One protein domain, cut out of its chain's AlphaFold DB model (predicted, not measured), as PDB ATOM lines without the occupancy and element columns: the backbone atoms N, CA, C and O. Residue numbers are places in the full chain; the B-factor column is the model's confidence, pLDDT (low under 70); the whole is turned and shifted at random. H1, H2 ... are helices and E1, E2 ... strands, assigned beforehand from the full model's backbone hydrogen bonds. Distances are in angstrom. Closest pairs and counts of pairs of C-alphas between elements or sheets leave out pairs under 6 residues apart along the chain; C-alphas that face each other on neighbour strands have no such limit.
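This is residues 15 to 137 of the 229 residues of a protein of Ancylostoma duodenale (UniProt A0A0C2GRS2). Two small three-stranded sheets stand at opposite ends of the domain, with H2, H3 and H4 packed between them as a helical core. H2 covers part of the sheet E2, E4, E3, H4 covers the sheet E1, E5, E6, and the short H1 packs on H3. The printed part has 123 residues with four named helices and six named strands, in the order E1 E2 E3 H1 E4 H2 H3 H4 E5 E6; the class is mixed, helices and strands. The sheet E1, E5, E6 is antiparallel and the sheet E2, E4, E3 is mixed. The whole is compact, with a radius of gyration of the C-alphas of 14.0 A and spans of 37 by 32 by 26 A.

E1, residues 15 to 17, is antiparallel to E5, residues 116 to 119, with N 16 and O 117 2.9 A apart, within hydrogen-bond range. E5 and E6, residues 132 to 136, form a hairpin, with N 118 and O 133 at 3.0 A. E2, residues 24 to 30, is antiparallel to E4, residues 58 to 64, with N 27 and O 61 at 2.8 A. E3, residues 35 to 38, is parallel to E4, with N 37 and O 60 at 2.8 A. E3, H1, residues 50 to 54, and E4 make a strand-helix-strand unit, two parallel neighbour strands with a helix between, and its crossover is left-handed. H1 touches H3, residues 94 to 104; their closest C-alphas, of Arg 50 and Gly 104, are 5.2 A apart. H2, residues 74 to 90, is on one face of the sheet E2, E4, E3 at a height of 7.4 A, over E2 and E4, two layers of helix and sheet. H2 and H3 touch at a steep tilt of 46 degrees, opposite ways, closest at the C-alphas of Ala 80 and Ala 101, 5.0 A. H2 touches H4, residues 106 to 112, closest at the C-alphas of Ala 76 and Ala 108, 3.9 A. H3 and H4 form a helical hairpin at a shallow tilt of 34.8 degrees, only just short of steep. H4 is on the sheet E1, E5, E6 at a height of 7.6 A, over E5; H3 only grazes it. Every O i to N i+4 pair is within hydrogen-bond range in H2, but 0 of 1 in H1, 6 of 7 in H3 and 0 of 3 in H4, while O i to N i+3 pairs are within range in 2 of 2 in H1 and 3 of 4 in H4.

E1 begins at C-alpha 15, (-5.996, -11.374, -19.880). E2 is 19.5 A long, E4 19.4 A, H2 24.5 A and H3 15.6 A; H2 begins at C-alpha 74, (-2.031, -11.314, -36.834). E6 ends at C-alpha 136, (-10.545, -21.133, -17.482).

The C-alphas farthest apart, of Asp 33 and Leu 136, are 40.2 A apart. The printed part has no cut. The links E3 to H1 and E5 to E6 are long. Residues 67 to 73 are under 70 in pLDDT.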
ATOM      1  N   LEU A  15      -5.042 -10.306 -19.581       97.56
ATOM      2  CA  LEU A  15      -5.996 -11.374 -19.880       97.56
ATOM      3  C   LEU A  15      -6.426 -11.301 -21.346       97.56
ATOM      4  O   LEU A  15      -6.562 -10.214 -21.910       97.56
ATOM      5  N   SER A  16      -6.665 -12.454 -21.965       96.38
ATOM      6  CA  SER A  16      -7.344 -12.542 -23.257       96.38
ATOM      7  C   SER A  16      -8.310 -13.708 -23.310       96.38
ATOM      8  O   SER A  16      -8.094 -14.736 -22.673       96.38
ATOM      9  N   LEU A  17      -9.339 -13.543 -24.134       95.00
ATOM     10  CA  LEU A  17     -10.229 -14.612 -24.550       95.00
ATOM     11  C   LEU A  17      -9.807 -15.088 -25.940       95.00
ATOM     12  O   LEU A  17      -9.735 -14.280 -26.871       95.00
ATOM     13  N   ASN A  18      -9.539 -16.381 -26.084       92.94
ATOM     14  CA  ASN A  18      -9.195 -16.958 -27.378       92.94
ATOM     15  C   ASN A  18     -10.456 -17.331 -28.164       92.94
ATOM     16  O   ASN A  18     -11.434 -17.824 -27.604       92.94
ATOM     17  N   ILE A  19     -10.427 -17.074 -29.473       87.88
ATOM     18  CA  ILE A  19     -11.550 -17.278 -30.392       87.88
ATOM     19  C   ILE A  19     -11.145 -18.244 -31.506       87.88
ATOM     20  O   ILE A  19     -10.051 -18.136 -32.053       87.88
ATOM     21  N   ASP A  20     -12.040 -19.157 -31.880       82.50
ATOM     22  CA  ASP A  20     -11.765 -20.192 -32.897       82.50
ATOM     23  C   ASP A  20     -12.120 -19.744 -34.334       82.50
ATOM     24  O   ASP A  20     -11.938 -20.459 -35.314       82.50
ATOM     25  N   ALA A  21     -12.636 -18.522 -34.494       83.56
ATOM     26  CA  ALA A  21     -13.038 -17.996 -35.801       83.56
ATOM     27  C   ALA A  21     -11.871 -17.393 -36.609       83.56
ATOM     28  O   ALA A  21     -11.956 -17.277 -37.833       83.56
ATOM     29  N   VAL A  22     -10.786 -16.992 -35.939       86.69
ATOM     30  CA  VAL A  22      -9.681 -16.207 -36.510       86.69
ATOM     31  C   VAL A  22      -8.378 -16.962 -36.260       86.69
ATOM     32  O   VAL A  22      -7.832 -16.930 -35.162       86.69
ATOM     33  N   VAL A  23      -7.899 -17.683 -37.275       89.19
ATOM     34  CA  VAL A  23      -6.859 -18.709 -37.129       89.19
ATOM     35  C   VAL A  23      -5.685 -18.509 -38.084       89.19
ATOM     36  O   VAL A  23      -5.841 -18.085 -39.232       89.19
ATOM     37  N   ALA A  24      -4.496 -18.871 -37.602       92.12
ATOM     38  CA  ALA A  24      -3.293 -19.034 -38.406       92.12
ATOM     39  C   ALA A  24      -2.977 -20.527 -38.548       92.12
ATOM     40  O   ALA A  24      -2.932 -21.264 -37.564       92.12
ATOM     41  N   ARG A  25      -2.755 -20.983 -39.779       93.62
ATOM     42  CA  ARG A  25      -2.313 -22.345 -40.092       93.62
ATOM     43  C   ARG A  25      -0.872 -22.278 -40.560       93.62
ATOM     44  O   ARG A  25      -0.593 -21.591 -41.538       93.62
ATOM     45  N   THR A  26       0.016 -22.990 -39.878       95.06
ATOM     46  CA  THR A  26       1.456 -22.937 -40.139       95.06
ATOM     47  C   THR A  26       2.010 -24.331 -40.395       95.06
ATOM     48  O   THR A  26       1.726 -25.272 -39.659       95.06
ATOM     49  N   LEU A  27       2.830 -24.437 -41.435       95.50
ATOM     50  CA  LEU A  27       3.698 -25.565 -41.723       95.50
ATOM     51  C   LEU A  27       5.140 -25.153 -41.423       95.50
ATOM     52  O   LEU A  27       5.602 -24.126 -41.921       95.50
ATOM     53  N   VAL A  28       5.844 -25.974 -40.648       94.62
ATOM     54  CA  VAL A  28       7.270 -25.807 -40.345       94.62
ATOM     55  C   VAL A  28       8.022 -27.048 -40.810       94.62
ATOM     56  O   VAL A  28       7.529 -28.167 -40.659       94.62
ATOM     57  N   ARG A  29       9.204 -26.852 -41.398       93.94
ATOM     58  CA  ARG A  29      10.143 -27.914 -41.781       93.94
ATOM     59  C   ARG A  29      11.556 -27.494 -41.404       93.94
ATOM     60  O   ARG A  29      11.901 -26.333 -41.588       93.94
ATOM     61  N   THR A  30      12.364 -28.432 -40.925       92.75
ATOM     62  CA  THR A  30      13.806 -28.213 -40.741       92.75
ATOM     63  C   THR A  30      14.476 -28.008 -42.095       92.75
ATOM     64  O   THR A  30      14.181 -28.745 -43.040       92.75
ATOM     65  N   SER A  31      15.369 -27.034 -42.201       91.56
ATOM     66  CA  SER A  31      16.059 -26.678 -43.443       91.56
ATOM     67  C   SER A  31      17.318 -25.892 -43.122       91.56
ATOM     68  O   SER A  31      17.256 -25.001 -42.298       91.56
ATOM     69  N   SER A  32      18.425 -26.132 -43.823       87.81
ATOM     70  CA  SER A  32      19.628 -25.288 -43.707       87.81
ATOM     71  C   SER A  32      19.491 -23.919 -44.391       87.81
ATOM     72  O   SER A  32      20.417 -23.117 -44.360       87.81
ATOM     73  N   ASP A  33      18.385 -23.693 -45.105       89.81
ATOM     74  CA  ASP A  33      18.043 -22.420 -45.743       89.81
ATOM     75  C   ASP A  33      16.746 -21.880 -45.131       89.81
ATOM     76  O   ASP A  33      15.652 -22.413 -45.386       89.81
ATOM     77  N   ASP A  34      16.901 -20.860 -44.288       91.00
ATOM     78  CA  ASP A  34      15.836 -20.214 -43.532       91.00
ATOM     79  C   ASP A  34      14.900 -19.418 -44.437       91.00
ATOM     80  O   ASP A  34      15.308 -18.507 -45.160       91.00
ATOM     81  N   SER A  35      13.596 -19.674 -44.334       93.50
ATOM     82  CA  SER A  35      12.612 -18.812 -44.989       93.50
ATOM     83  C   SER A  35      11.294 -18.758 -44.241       93.50
ATOM     84  O   SER A  35      10.856 -19.726 -43.624       93.50
ATOM     85  N   VAL A  36      10.627 -17.610 -44.325       94.12
ATOM     86  CA  VAL A  36       9.280 -17.428 -43.786       94.12
ATOM     87  C   VAL A  36       8.391 -16.866 -44.883       94.12
ATOM     88  O   VAL A  36       8.711 -15.851 -45.505       94.12
ATOM     89  N   ARG A  37       7.249 -17.513 -45.116       93.12
ATOM     90  CA  ARG A  37       6.194 -17.032 -46.010       93.12
ATOM     91  C   ARG A  37       4.892 -16.895 -45.239       93.12
ATOM     92  O   ARG A  37       4.488 -17.827 -44.552       93.12
ATOM     93  N   ILE A  38       4.230 -15.751 -45.365       90.19
ATOM     94  CA  ILE A  38       2.928 -15.477 -44.742       90.19
ATOM     95  C   ILE A  38       1.959 -15.079 -45.850       90.19
ATOM     96  O   ILE A  38       2.227 -14.127 -46.578       90.19
ATOM     97  N   ASN A  39       0.856 -15.814 -46.013       89.06
ATOM     98  CA  ASN A  39      -0.114 -15.606 -47.097       89.06
ATOM     99  C   ASN A  39       0.567 -15.492 -48.474       89.06
ATOM    100  O   ASN A  39       0.295 -14.583 -49.252       89.06
ATOM    101  N   ASN A  40       1.496 -16.414 -48.749       87.31
ATOM    102  CA  ASN A  40       2.344 -16.482 -49.949       87.31
ATOM    103  C   ASN A  40       3.380 -15.358 -50.133       87.31
ATOM    104  O   ASN A  40       4.227 -15.478 -51.027       87.31
ATOM    105  N   VAL A  41       3.394 -14.342 -49.268       89.06
ATOM    106  CA  VAL A  41       4.385 -13.259 -49.273       89.06
ATOM    107  C   VAL A  41       5.637 -13.698 -48.523       89.06
ATOM    108  O   VAL A  41       5.554 -14.176 -47.392       89.06
ATOM    109  N   VAL A  42       6.801 -13.549 -49.155       92.62
ATOM    110  CA  VAL A  42       8.099 -13.824 -48.524       92.62
ATOM    111  C   VAL A  42       8.414 -12.720 -47.521       92.62
ATOM    112  O   VAL A  42       8.343 -11.535 -47.845       92.62
ATOM    113  N   VAL A  43       8.763 -13.113 -46.301       91.19
ATOM    114  CA  VAL A  43       9.188 -12.194 -45.249       91.19
ATOM    115  C   VAL A  43      10.692 -11.975 -45.349       91.19
ATOM    116  O   VAL A  43      11.475 -12.919 -45.336       91.19
ATOM    117  N   ASP A  44      11.090 -10.708 -45.386       91.12
ATOM    118  CA  ASP A  44      12.484 -10.288 -45.258       91.12
ATOM    119  C   ASP A  44      12.945 -10.488 -43.800       91.12
ATOM    120  O   ASP A  44      12.539  -9.743 -42.895       91.12
ATOM    121  N   LEU A  45      13.741 -11.538 -43.568       89.56
ATOM    122  CA  LEU A  45      14.235 -11.929 -42.243       89.56
ATOM    123  C   LEU A  45      15.288 -10.962 -41.688       89.56
ATOM    124  O   LEU A  45      15.406 -10.830 -40.470       89.56
ATOM    125  N   ASP A  46      15.999 -10.236 -42.555       87.19
ATOM    126  CA  ASP A  46      16.981  -9.234 -42.134       87.19
ATOM    127  C   ASP A  46      16.285  -7.998 -41.553       87.19
ATOM    128  O   ASP A  46      16.730  -7.432 -40.547       87.19
ATOM    129  N   LYS A  47      15.137  -7.620 -42.130       85.38
ATOM    130  CA  LYS A  47      14.270  -6.564 -41.585       85.38
ATOM    131  C   LYS A  47      13.451  -7.029 -40.383       85.38
ATOM    132  O   LYS A  47      13.188  -6.236 -39.481       85.38
ATOM    133  N   ASN A  48      13.062  -8.303 -40.334       83.62
ATOM    134  CA  ASN A  48      12.212  -8.865 -39.281       83.62
ATOM    135  C   ASN A  48      12.990  -9.792 -38.342       83.62
ATOM    136  O   ASN A  48      12.696 -10.984 -38.231       83.62
ATOM    137  N   LYS A  49      13.924  -9.210 -37.585       84.38
ATOM    138  CA  LYS A  49      14.828  -9.940 -36.673       84.38
ATOM    139  C   LYS A  49      14.125 -10.852 -35.655       84.38
ATOM    140  O   LYS A  49      14.726 -11.816 -35.200       84.38
ATOM    141  N   ARG A  50      12.851 -10.589 -35.336       86.00
ATOM    142  CA  ARG A  50      12.023 -11.411 -34.433       86.00
ATOM    143  C   ARG A  50      11.894 -12.882 -34.848       86.00
ATOM    144  O   ARG A  50      11.746 -13.733 -33.983       86.00
ATOM    145  N   PHE A  51      11.961 -13.199 -36.145       85.50
ATOM    146  CA  PHE A  51      11.895 -14.595 -36.596       85.50
ATOM    147  C   PHE A  51      13.172 -15.352 -36.222       85.50
ATOM    148  O   PHE A  51      13.085 -16.394 -35.582       85.50
ATOM    149  N   ARG A  52      14.342 -14.748 -36.470       83.25
ATOM    150  CA  ARG A  52      15.645 -15.306 -36.069       83.25
ATOM    151  C   ARG A  52      15.849 -15.387 -34.551       83.25
ATOM    152  O   ARG A  52      16.695 -16.131 -34.081       83.25
ATOM    153  N   GLN A  53      15.087 -14.622 -33.763       77.06
ATOM    154  CA  GLN A  53      15.082 -14.752 -32.297       77.06
ATOM    155  C   GLN A  53      14.343 -16.003 -31.813       77.06
ATOM    156  O   GLN A  53      14.594 -16.473 -30.707       77.06
ATOM    157  N   CYS A  54      13.401 -16.503 -32.611       75.12
ATOM    158  CA  CYS A  54      12.587 -17.655 -32.251       75.12
ATOM    159  C   CYS A  54      13.212 -18.952 -32.746       75.12
ATOM    160  O   CYS A  54      13.134 -19.968 -32.066       75.12
ATOM    161  N   PHE A  55      13.781 -18.937 -33.946       77.00
ATOM    162  CA  PHE A  55      14.211 -20.151 -34.612       77.00
ATOM    163  C   PHE A  55      15.313 -19.877 -35.634       77.00
ATOM    164  O   PHE A  55      15.451 -18.756 -36.119       77.00
ATOM    165  N   ASP A  56      16.073 -20.927 -35.917       83.88
ATOM    166  CA  ASP A  56      17.170 -21.000 -36.883       83.88
ATOM    167  C   ASP A  56      17.107 -22.403 -37.500       83.88
ATOM    168  O   ASP A  56      16.697 -23.343 -36.810       83.88
ATOM    169  N   ASP A  57      17.464 -22.536 -38.769       89.94
ATOM    170  CA  ASP A  57      17.345 -23.755 -39.577       89.94
ATOM    171  C   ASP A  57      15.894 -24.238 -39.853       89.94
ATOM    172  O   ASP A  57      15.579 -25.439 -39.792       89.94
ATOM    173  N   PHE A  58      14.979 -23.321 -40.201       92.00
ATOM    174  CA  PHE A  58      13.594 -23.636 -40.571       92.00
ATOM    175  C   PHE A  58      13.062 -22.933 -41.822       92.00
ATOM    176  O   PHE A  58      13.203 -21.733 -42.044       92.00
ATOM    177  N   GLN A  59      12.251 -23.683 -42.571       94.31
ATOM    178  CA  GLN A  59      11.297 -23.137 -43.530       94.31
ATOM    179  C   GLN A  59       9.896 -23.110 -42.924       94.31
ATOM    180  O   GLN A  59       9.353 -24.137 -42.506       94.31
ATOM    181  N   VAL A  60       9.291 -21.926 -42.924       94.94
ATOM    182  CA  VAL A  60       7.971 -21.648 -42.364       94.94
ATOM    183  C   VAL A  60       7.048 -21.146 -43.466       94.94
ATOM    184  O   VAL A  60       7.341 -20.171 -44.153       94.94
ATOM    185  N   SER A  61       5.883 -21.772 -43.598       95.25
ATOM    186  CA  SER A  61       4.791 -21.281 -44.439       95.25
ATOM    187  C   SER A  61       3.533 -21.154 -43.596       95.25
ATOM    188  O   SER A  61       3.074 -22.138 -43.018       95.25
ATOM    189  N   SER A  62       2.987 -19.946 -43.497       93.06
ATOM    190  CA  SER A  62       1.812 -19.644 -42.687       93.06
ATOM    191  C   SER A  62       0.721 -18.976 -43.516       93.06
ATOM    192  O   SER A  62       0.994 -18.155 -44.393       93.06
ATOM    193  N   THR A  63      -0.530 -19.317 -43.227       92.00
ATOM    194  CA  THR A  63      -1.720 -18.726 -43.849       92.00
ATOM    195  C   THR A  63      -2.737 -18.334 -42.786       92.00
ATOM    196  O   THR A  63      -2.991 -19.121 -41.874       92.00
ATOM    197  N   THR A  64      -3.348 -17.158 -42.910       88.75
ATOM    198  CA  THR A  64      -4.403 -16.668 -42.010       88.75
ATOM    199  C   THR A  64      -5.744 -16.602 -42.735       88.75
ATOM    200  O   THR A  64      -5.793 -16.251 -43.910       88.75
ATOM    201  N   ASN A  65      -6.851 -16.902 -42.047       87.06
ATOM    202  CA  ASN A  65      -8.205 -16.745 -42.613       87.06
ATOM    203  C   ASN A  65      -8.797 -15.336 -42.400       87.06
ATOM    204  O   ASN A  65     -10.001 -15.139 -42.527       87.06
ATOM    205  N   PHE A  66      -7.951 -14.366 -42.061       78.56
ATOM    206  CA  PHE A  66      -8.308 -12.980 -41.783       78.56
ATOM    207  C   PHE A  66      -7.273 -12.033 -42.410       78.56
ATOM    208  O   PHE A  66      -6.115 -12.445 -42.588       78.56
ATOM    209  N   PRO A  67      -7.655 -10.783 -42.742       67.25
ATOM    210  CA  PRO A  67      -6.751  -9.845 -43.394       67.25
ATOM    211  C   PRO A  67      -5.550  -9.522 -42.503       67.25
ATOM    212  O   PRO A  67      -5.686  -9.203 -41.317       67.25
ATOM    213  N   VAL A  68      -4.353  -9.579 -43.083       64.75
ATOM    214  CA  VAL A  68      -3.136  -9.111 -42.414       64.75
ATOM    215  C   VAL A  68      -3.226  -7.593 -42.322       64.75
ATOM    216  O   VAL A  68      -3.364  -6.937 -43.342       64.75
ATOM    217  N   GLY A  69      -3.165  -7.042 -41.109       60.56
ATOM    218  CA  GLY A  69      -3.223  -5.590 -40.893       60.56
ATOM    219  C   GLY A  69      -4.534  -5.077 -40.294       60.56
ATOM    220  O   GLY A  69      -4.495  -4.049 -39.628       60.56
ATOM    221  N   ALA A  70      -5.632  -5.846 -40.354       58.75
ATOM    222  CA  ALA A  70      -6.961  -5.470 -39.830       58.75
ATOM    223  C   ALA A  70      -7.064  -5.369 -38.288       58.75
ATOM    224  O   ALA A  70      -8.132  -5.521 -37.704       58.75
ATOM    225  N   GLY A  71      -5.945  -5.194 -37.579       60.47
ATOM    226  CA  GLY A  71      -5.923  -5.063 -36.120       60.47
ATOM    227  C   GLY A  71      -6.182  -6.358 -35.339       60.47
ATOM    228  O   GLY A  71      -6.043  -6.349 -34.119       60.47
ATOM    229  N   LEU A  72      -6.453  -7.481 -36.010       64.75
ATOM    230  CA  LEU A  72      -6.779  -8.784 -35.411       64.75
ATOM    231  C   LEU A  72      -5.554  -9.594 -34.968       64.75
ATOM    232  O   LEU A  72      -5.441 -10.776 -35.270       64.75
ATOM    233  N   ALA A  73      -4.606  -8.943 -34.285       66.31
ATOM    234  CA  ALA A  73      -3.446  -9.588 -33.662       66.31
ATOM    235  C   ALA A  73      -2.732 -10.638 -34.552       66.31
ATOM    236  O   ALA A  73      -2.302 -11.685 -34.066       66.31
ATOM    237  N   SER A  74      -2.573 -10.357 -35.853       75.88
ATOM    238  CA  SER A  74      -2.031 -11.314 -36.834       75.88
ATOM    239  C   SER A  74      -0.655 -11.862 -36.453       75.88
ATOM    240  O   SER A  74      -0.372 -13.037 -36.684       75.88
ATOM    241  N   SER A  75       0.185 -11.048 -35.806       85.88
ATOM    242  CA  SER A  75       1.474 -11.508 -35.286       85.88
ATOM    243  C   SER A  75       1.328 -12.496 -34.132       85.88
ATOM    244  O   SER A  75       2.082 -13.460 -34.088       85.88
ATOM    245  N   ALA A  76       0.374 -12.295 -33.220       90.25
ATOM    246  CA  ALA A  76       0.191 -13.173 -32.069       90.25
ATOM    247  C   ALA A  76      -0.208 -14.584 -32.519       90.25
ATOM    248  O   ALA A  76       0.473 -15.551 -32.186       90.25
ATOM    249  N   ALA A  77      -1.237 -14.683 -33.366       91.06
ATOM    250  CA  ALA A  77      -1.680 -15.957 -33.925       91.06
ATOM    251  C   ALA A  77      -0.578 -16.633 -34.762       91.06
ATOM    252  O   ALA A  77      -0.347 -17.832 -34.627       91.06
ATOM    253  N   GLY A  78       0.144 -15.865 -35.589       91.81
ATOM    254  CA  GLY A  78       1.232 -16.388 -36.417       91.81
ATOM    255  C   GLY A  78       2.391 -16.964 -35.600       91.81
ATOM    256  O   GLY A  78       2.791 -18.104 -35.831       91.81
ATOM    257  N   PHE A  79       2.909 -16.215 -34.619       93.56
ATOM    258  CA  PHE A  79       4.011 -16.689 -33.771       93.56
ATOM    259  C   PHE A  79       3.598 -17.830 -32.849       93.56
ATOM    260  O   PHE A  79       4.390 -18.748 -32.661       93.56
ATOM    261  N   ALA A  80       2.364 -17.831 -32.340       95.12
ATOM    262  CA  ALA A  80       1.842 -18.966 -31.588       95.12
ATOM    263  C   ALA A  80       1.771 -20.223 -32.464       95.12
ATOM    264  O   ALA A  80       2.264 -21.273 -32.068       95.12
ATOM    265  N   ALA A  81       1.251 -20.115 -33.693       95.00
ATOM    266  CA  ALA A  81       1.177 -21.242 -34.618       95.00
ATOM    267  C   ALA A  81       2.564 -21.782 -35.012       95.00
ATOM    268  O   ALA A  81       2.739 -22.994 -35.128       95.00
ATOM    269  N   ILE A  82       3.558 -20.903 -35.194       94.88
ATOM    270  CA  ILE A  82       4.953 -21.308 -35.422       94.88
ATOM    271  C   ILE A  82       5.514 -22.029 -34.195       94.88
ATOM    272  O   ILE A  82       6.041 -23.130 -34.329       94.88
ATOM    273  N   ALA A  83       5.375 -21.437 -33.006       95.44
ATOM    274  CA  ALA A  83       5.898 -22.008 -31.771       95.44
ATOM    275  C   ALA A  83       5.276 -23.375 -31.464       95.44
ATOM    276  O   ALA A  83       5.997 -24.302 -31.113       95.44
ATOM    277  N   VAL A  84       3.965 -23.533 -31.667       95.88
ATOM    278  CA  VAL A  84       3.262 -24.817 -31.517       95.88
ATOM    279  C   VAL A  84       3.767 -25.844 -32.533       95.88
ATOM    280  O   VAL A  84       3.959 -27.006 -32.183       95.88
ATOM    281  N   ALA A  85       3.998 -25.450 -33.789       95.81
ATOM    282  CA  ALA A  85       4.513 -26.363 -34.810       95.81
ATOM    283  C   ALA A  85       5.948 -26.827 -34.505       95.81
ATOM    284  O   ALA A  85       6.236 -28.017 -34.622       95.81
ATOM    285  N   ILE A  86       6.822 -25.916 -34.067       94.25
ATOM    286  CA  ILE A  86       8.179 -26.246 -33.608       94.25
ATOM    287  C   ILE A  86       8.110 -27.123 -32.356       94.25
ATOM    288  O   ILE A  86       8.765 -28.158 -32.303       94.25
ATOM    289  N   GLY A  87       7.272 -26.768 -31.382       94.88
ATOM    290  CA  GLY A  87       7.112 -27.541 -30.157       94.88
ATOM    291  C   GLY A  87       6.683 -28.978 -30.419       94.88
ATOM    292  O   GLY A  87       7.247 -29.892 -29.838       94.88
ATOM    293  N   LYS A  88       5.779 -29.204 -31.378       95.44
ATOM    294  CA  LYS A  88       5.413 -30.560 -31.816       95.44
ATOM    295  C   LYS A  88       6.553 -31.313 -32.499       95.44
ATOM    296  O   LYS A  88       6.600 -32.534 -32.409       95.44
ATOM    297  N   LEU A  89       7.432 -30.617 -33.216       93.94
ATOM    298  CA  LEU A  89       8.557 -31.232 -33.920       93.94
ATOM    299  C   LEU A  89       9.663 -31.697 -32.957       93.94
ATOM    300  O   LEU A  89      10.310 -32.703 -33.232       93.94
ATOM    301  N   PHE A  90       9.864 -30.980 -31.846       93.56
ATOM    302  CA  PHE A  90      10.918 -31.253 -30.856       93.56
ATOM    303  C   PHE A  90      10.401 -31.730 -29.492       93.56
ATOM    304  O   PHE A  90      11.194 -31.847 -28.564       93.56
ATOM    305  N   ASP A  91       9.102 -32.010 -29.378       95.00
ATOM    306  CA  ASP A  91       8.435 -32.465 -28.151       95.00
ATOM    307  C   ASP A  91       8.606 -31.503 -26.956       95.00
ATOM    308  O   ASP A  91       8.941 -31.893 -25.839       95.00
ATOM    309  N   PHE A  92       8.409 -30.205 -27.206       95.06
ATOM    310  CA  PHE A  92       8.467 -29.171 -26.172       95.06
ATOM    311  C   PHE A  92       7.219 -29.175 -25.288       95.06
ATOM    312  O   PHE A  92       6.098 -29.380 -25.755       95.06
ATOM    313  N   SER A  93       7.413 -28.829 -24.019       94.44
ATOM    314  CA  SER A  93       6.328 -28.545 -23.083       94.44
ATOM    315  C   SER A  93       5.547 -27.280 -23.466       94.44
ATOM    316  O   SER A  93       6.066 -26.372 -24.122       94.44
ATOM    317  N   ASP A  94       4.313 -27.153 -22.971       93.00
ATOM    318  CA  ASP A  94       3.487 -25.955 -23.191       93.00
ATOM    319  C   ASP A  94       4.169 -24.664 -22.705       93.00
ATOM    320  O   ASP A  94       4.004 -23.600 -23.304       93.00
ATOM    321  N   VAL A  95       4.973 -24.749 -21.638       90.56
ATOM    322  CA  VAL A  95       5.737 -23.614 -21.100       90.56
ATOM    323  C   VAL A  95       6.828 -23.178 -22.077       90.56
ATOM    324  O   VAL A  95       6.987 -21.979 -22.326       90.56
ATOM    325  N   GLU A  96       7.556 -24.125 -22.666       92.44
ATOM    326  CA  GLU A  96       8.573 -23.846 -23.683       92.44
ATOM    327  C   GLU A  96       7.940 -23.276 -24.955       92.44
ATOM    328  O   GLU A  96       8.425 -22.275 -25.483       92.44
ATOM    329  N   VAL A  97       6.808 -23.831 -25.399       94.88
ATOM    330  CA  VAL A  97       6.042 -23.321 -26.547       94.88
ATOM    331  C   VAL A  97       5.544 -21.896 -26.298       94.88
ATOM    332  O   VAL A  97       5.728 -21.013 -27.139       94.88
ATOM    333  N   SER A  98       4.956 -21.637 -25.131       94.38
ATOM    334  CA  SER A  98       4.512 -20.304 -24.713       94.38
ATOM    335  C   SER A  98       5.671 -19.307 -24.651       94.38
ATOM    336  O   SER A  98       5.543 -18.172 -25.121       94.38
ATOM    337  N   THR A  99       6.822 -19.725 -24.120       91.81
ATOM    338  CA  THR A  99       8.031 -18.893 -24.050       91.81
ATOM    339  C   THR A  99       8.547 -18.566 -25.446       91.81
ATOM    340  O   THR A  99       8.777 -17.400 -25.758       91.81
ATOM    341  N   LEU A 100       8.647 -19.564 -26.324       92.12
ATOM    342  CA  LEU A 100       9.041 -19.382 -27.718       92.12
ATOM    343  C   LEU A 100       8.098 -18.417 -28.456       92.12
ATOM    344  O   LEU A 100       8.555 -17.501 -29.139       92.12
ATOM    345  N   ALA A 101       6.783 -18.562 -28.266       94.19
ATOM    346  CA  ALA A 101       5.792 -17.652 -28.830       94.19
ATOM    347  C   ALA A 101       6.000 -16.208 -28.331       94.19
ATOM    348  O   ALA A 101       6.021 -15.276 -29.143       94.19
ATOM    349  N   ARG A 102       6.218 -16.023 -27.016       93.38
ATOM    350  CA  ARG A 102       6.480 -14.714 -26.384       93.38
ATOM    351  C   ARG A 102       7.643 -13.987 -27.052       93.38
ATOM    352  O   ARG A 102       7.522 -12.794 -27.320       93.38
ATOM    353  N   MET A 103       8.732 -14.701 -27.345       89.69
ATOM    354  CA  MET A 103       9.952 -14.139 -27.942       89.69
ATOM    355  C   MET A 103       9.736 -13.593 -29.358       89.69
ATOM    356  O   MET A 103      10.398 -12.641 -29.760       89.69
ATOM    357  N   GLY A 104       8.782 -14.143 -30.109       89.81
ATOM    358  CA  GLY A 104       8.439 -13.633 -31.437       89.81
ATOM    359  C   GLY A 104       7.442 -12.484 -31.403       89.81
ATOM    360  O   GLY A 104       7.546 -11.504 -32.151       89.81
ATOM    361  N   SER A 105       6.459 -12.591 -30.513       90.81
ATOM    362  CA  SER A 105       5.479 -11.548 -30.238       90.81
ATOM    363  C   SER A 105       4.925 -11.765 -28.834       90.81
ATOM    364  O   SER A 105       4.290 -12.780 -28.588       90.81
ATOM    365  N   GLY A 106       5.107 -10.798 -27.928       92.31
ATOM    366  CA  GLY A 106       4.769 -10.972 -26.507       92.31
ATOM    367  C   GLY A 106       3.381 -11.566 -26.252       92.31
ATOM    368  O   GLY A 106       3.259 -12.562 -25.552       92.31
ATOM    369  N   SER A 107       2.335 -11.044 -26.901       94.00
ATOM    370  CA  SER A 107       0.964 -11.550 -26.746       94.00
ATOM    371  C   SER A 107       0.705 -12.938 -27.349       94.00
ATOM    372  O   SER A 107      -0.317 -13.534 -27.021       94.00
ATOM    373  N   ALA A 108       1.596 -13.470 -28.193       94.94
ATOM    374  CA  ALA A 108       1.454 -14.797 -28.798       94.94
ATOM    375  C   ALA A 108       1.461 -15.925 -27.761       94.94
ATOM    376  O   ALA A 108       0.814 -16.943 -27.982       94.94
ATOM    377  N   CYS A 109       2.129 -15.738 -26.616       96.31
ATOM    378  CA  CYS A 109       2.133 -16.727 -25.535       96.31
ATOM    379  C   CYS A 109       0.717 -17.102 -25.074       96.31
ATOM    380  O   CYS A 109       0.446 -18.260 -24.768       96.31
ATOM    381  N   ARG A 110      -0.228 -16.150 -25.104       96.94
ATOM    382  CA  ARG A 110      -1.616 -16.411 -24.710       96.94
ATOM    383  C   ARG A 110      -2.402 -17.207 -25.744       96.94
ATOM    384  O   ARG A 110      -3.379 -17.849 -25.383       96.94
ATOM    385  N   SER A 111      -1.983 -17.200 -27.008       95.88
ATOM    386  CA  SER A 111      -2.634 -17.955 -28.086       95.88
ATOM    387  C   SER A 111      -2.206 -19.427 -28.143       95.88
ATOM    388  O   SER A 111      -2.662 -20.147 -29.025       95.88
ATOM    389  N   VAL A 112      -1.342 -19.878 -27.225       95.50
ATOM    390  CA  VAL A 112      -0.958 -21.294 -27.086       95.50
ATOM    391  C   VAL A 112      -2.046 -22.113 -26.381       95.50
ATOM    392  O   VAL A 112      -2.202 -23.297 -26.663       95.50
ATOM    393  N   PHE A 113      -2.830 -21.482 -25.505       95.69
ATOM    394  CA  PHE A 113      -3.868 -22.133 -24.700       95.69
ATOM    395  C   PHE A 113      -5.281 -21.859 -25.244       95.69
ATOM    396  O   PHE A 113      -5.457 -21.020 -26.119       95.69
ATOM    397  N   GLY A 114      -6.307 -22.545 -24.738       94.75
ATOM    398  CA  GLY A 114      -7.719 -22.244 -25.028       94.75
ATOM    399  C   GLY A 114      -8.371 -21.365 -23.953       94.75
ATOM    400  O   GLY A 114      -7.844 -21.238 -22.849       94.75
ATOM    401  N   GLY A 115      -9.540 -20.793 -24.243       95.56
ATOM    402  CA  GLY A 115     -10.387 -20.130 -23.243       95.56
ATOM    403  C   GLY A 115      -9.876 -18.779 -22.746       95.56
ATOM    404  O   GLY A 115      -9.439 -17.945 -23.543       95.56
ATOM    405  N   LEU A 116      -9.997 -18.549 -21.436       97.81
ATOM    406  CA  LEU A 116      -9.491 -17.356 -20.763       97.81
ATOM    407  C   LEU A 116      -8.039 -17.597 -20.353       97.81
ATOM    408  O   LEU A 116      -7.750 -18.509 -19.578       97.81
ATOM    409  N   VAL A 117      -7.127 -16.769 -20.851       98.19
ATOM    410  CA  VAL A 117      -5.684 -16.958 -20.682       98.19
ATOM    411  C   VAL A 117      -5.063 -15.707 -20.081       98.19
ATOM    412  O   VAL A 117      -5.275 -14.599 -20.579       98.19
ATOM    413  N   GLU A 118      -4.268 -15.880 -19.029       98.06
ATOM    414  CA  GLU A 118      -3.483 -14.809 -18.416       98.06
ATOM    415  C   GLU A 118      -2.035 -14.905 -18.891       98.06
ATOM    416  O   GLU A 118      -1.435 -15.971 -18.811       98.06
ATOM    417  N   TRP A 119      -1.461 -13.793 -19.347       97.81
ATOM    418  CA  TRP A 119      -0.015 -13.601 -19.410       97.81
ATOM    419  C   TRP A 119       0.418 -12.860 -18.154       97.81
ATOM    420  O   TRP A 119       0.156 -11.661 -18.020       97.81
ATOM    421  N   CYS A 120       1.053 -13.581 -17.237       96.81
ATOM    422  CA  CYS A 120       1.625 -13.024 -16.027       96.81
ATOM    423  C   CYS A 120       2.900 -12.252 -16.381       96.81
ATOM    424  O   CYS A 120       3.785 -12.788 -17.047       96.81
ATOM    425  N   ALA A 121       3.007 -10.996 -15.934       94.81
ATOM    426  CA  ALA A 121       4.200 -10.189 -16.193       94.81
ATOM    427  C   ALA A 121       5.463 -10.777 -15.561       94.81
ATOM    428  O   ALA A 121       6.546 -10.635 -16.126       94.81
ATOM    429  N   GLY A 122       5.295 -11.460 -14.430       92.00
ATOM    430  CA  GLY A 122       6.408 -11.857 -13.591       92.00
ATOM    431  C   GLY A 122       7.035 -10.660 -12.876       92.00
ATOM    432  O   GLY A 122       6.616  -9.510 -13.016       92.00
ATOM    433  N   SER A 123       8.031 -10.967 -12.068       90.56
ATOM    434  CA  SER A 123       8.842 -10.042 -11.284       90.56
ATOM    435  C   SER A 123      10.331 -10.382 -11.370       90.56
ATOM    436  O   SER A 123      11.164  -9.539 -11.038       90.56
ATOM    437  N   ASP A 124      10.671 -11.586 -11.840       88.94
ATOM    438  CA  ASP A 124      12.043 -12.030 -12.030       88.94
ATOM    439  C   ASP A 124      12.634 -11.395 -13.307       88.94
ATOM    440  O   ASP A 124      12.103 -11.602 -14.405       88.94
ATOM    441  N   PRO A 125      13.757 -10.655 -13.215       85.69
ATOM    442  CA  PRO A 125      14.429 -10.081 -14.381       85.69
ATOM    443  C   PRO A 125      14.876 -11.112 -15.428       85.69
ATOM    444  O   PRO A 125      15.053 -10.761 -16.594       85.69
ATOM    445  N   SER A 126      15.061 -12.378 -15.036       87.06
ATOM    446  CA  SER A 126      15.348 -13.490 -15.952       87.06
ATOM    447  C   SER A 126      14.131 -13.921 -16.781       87.06
ATOM    448  O   SER A 126      14.277 -14.659 -17.755       87.06
ATOM    449  N   GLY A 127      12.927 -13.458 -16.424       86.00
ATOM    450  CA  GLY A 127      11.676 -13.806 -17.088       86.00
ATOM    451  C   GLY A 127      11.148 -15.201 -16.757       86.00
ATOM    452  O   GLY A 127      10.229 -15.659 -17.443       86.00
ATOM    453  N   ALA A 128      11.715 -15.869 -15.745       87.00
ATOM    454  CA  ALA A 128      11.339 -17.220 -15.331       87.00
ATOM    455  C   ALA A 128       9.878 -17.327 -14.857       87.00
ATOM    456  O   ALA A 128       9.236 -18.351 -15.069       87.00
ATOM    457  N   ASP A 129       9.332 -16.262 -14.266       90.38
ATOM    458  CA  ASP A 129       7.946 -16.184 -13.786       90.38
ATOM    459  C   ASP A 129       7.002 -15.431 -14.751       90.38
ATOM    460  O   ASP A 129       5.819 -15.235 -14.463       90.38
ATOM    461  N   CYS A 130       7.495 -15.049 -15.933       93.94
ATOM    462  CA  CYS A 130       6.724 -14.370 -16.973       93.94
ATOM    463  C   CYS A 130       6.023 -15.387 -17.892       93.94
ATOM    464  O   CYS A 130       6.424 -15.616 -19.036       93.94
ATOM    465  N   VAL A 131       4.983 -16.041 -17.382       93.56
ATOM    466  CA  VAL A 131       4.334 -17.187 -18.043       93.56
ATOM    467  C   VAL A 131       2.924 -16.868 -18.530       93.56
ATOM    468  O   VAL A 131       2.227 -16.037 -17.947       93.56
ATOM    469  N   ALA A 132       2.483 -17.551 -19.588       96.88
ATOM    470  CA  ALA A 132       1.066 -17.629 -19.918       96.88
ATOM    471  C   ALA A 132       0.450 -18.882 -19.287       96.88
ATOM    472  O   ALA A 132       1.084 -19.935 -19.260       96.88
ATOM    473  N   LYS A 133      -0.778 -18.765 -18.784       95.62
ATOM    474  CA  LYS A 133      -1.530 -19.877 -18.196       95.62
ATOM    475  C   LYS A 133      -2.997 -19.806 -18.598       95.62
ATOM    476  O   LYS A 133      -3.592 -18.724 -18.624       95.62
ATOM    477  N   GLN A 134      -3.583 -20.964 -18.868       97.25
ATOM    478  CA  GLN A 134      -5.030 -21.087 -18.971       97.25
ATOM    479  C   GLN A 134      -5.643 -20.853 -17.586       97.25
ATOM    480  O   GLN A 134      -5.299 -21.538 -16.626       97.25
ATOM    481  N   VAL A 135      -6.521 -19.859 -17.483       97.75
ATOM    482  CA  VAL A 135      -7.269 -19.546 -16.262       97.75
ATOM    483  C   VAL A 135      -8.541 -20.383 -16.224       97.75
ATOM    484  O   VAL A 135      -8.791 -21.070 -15.242       97.75
ATOM    485  N   LEU A 136      -9.312 -20.360 -17.316       97.75
ATOM    486  CA  LEU A 136     -10.545 -21.133 -17.482       97.75
ATOM    487  C   LEU A 136     -10.646 -21.659 -18.926       97.75
ATOM    488  O   LEU A 136     -10.237 -20.954 -19.854       97.75
ATOM    489  N   PRO A 137     -11.169 -22.880 -19.143       96.69
ATOM    490  CA  PRO A 137     -11.221 -23.500 -20.466       96.69
ATOM    491  C   PRO A 137     -12.244 -22.828 -21.391       96.69
ATOM    492  O   PRO A 137     -13.196 -22.193 -20.947       96.69
TER     493      PRO A 137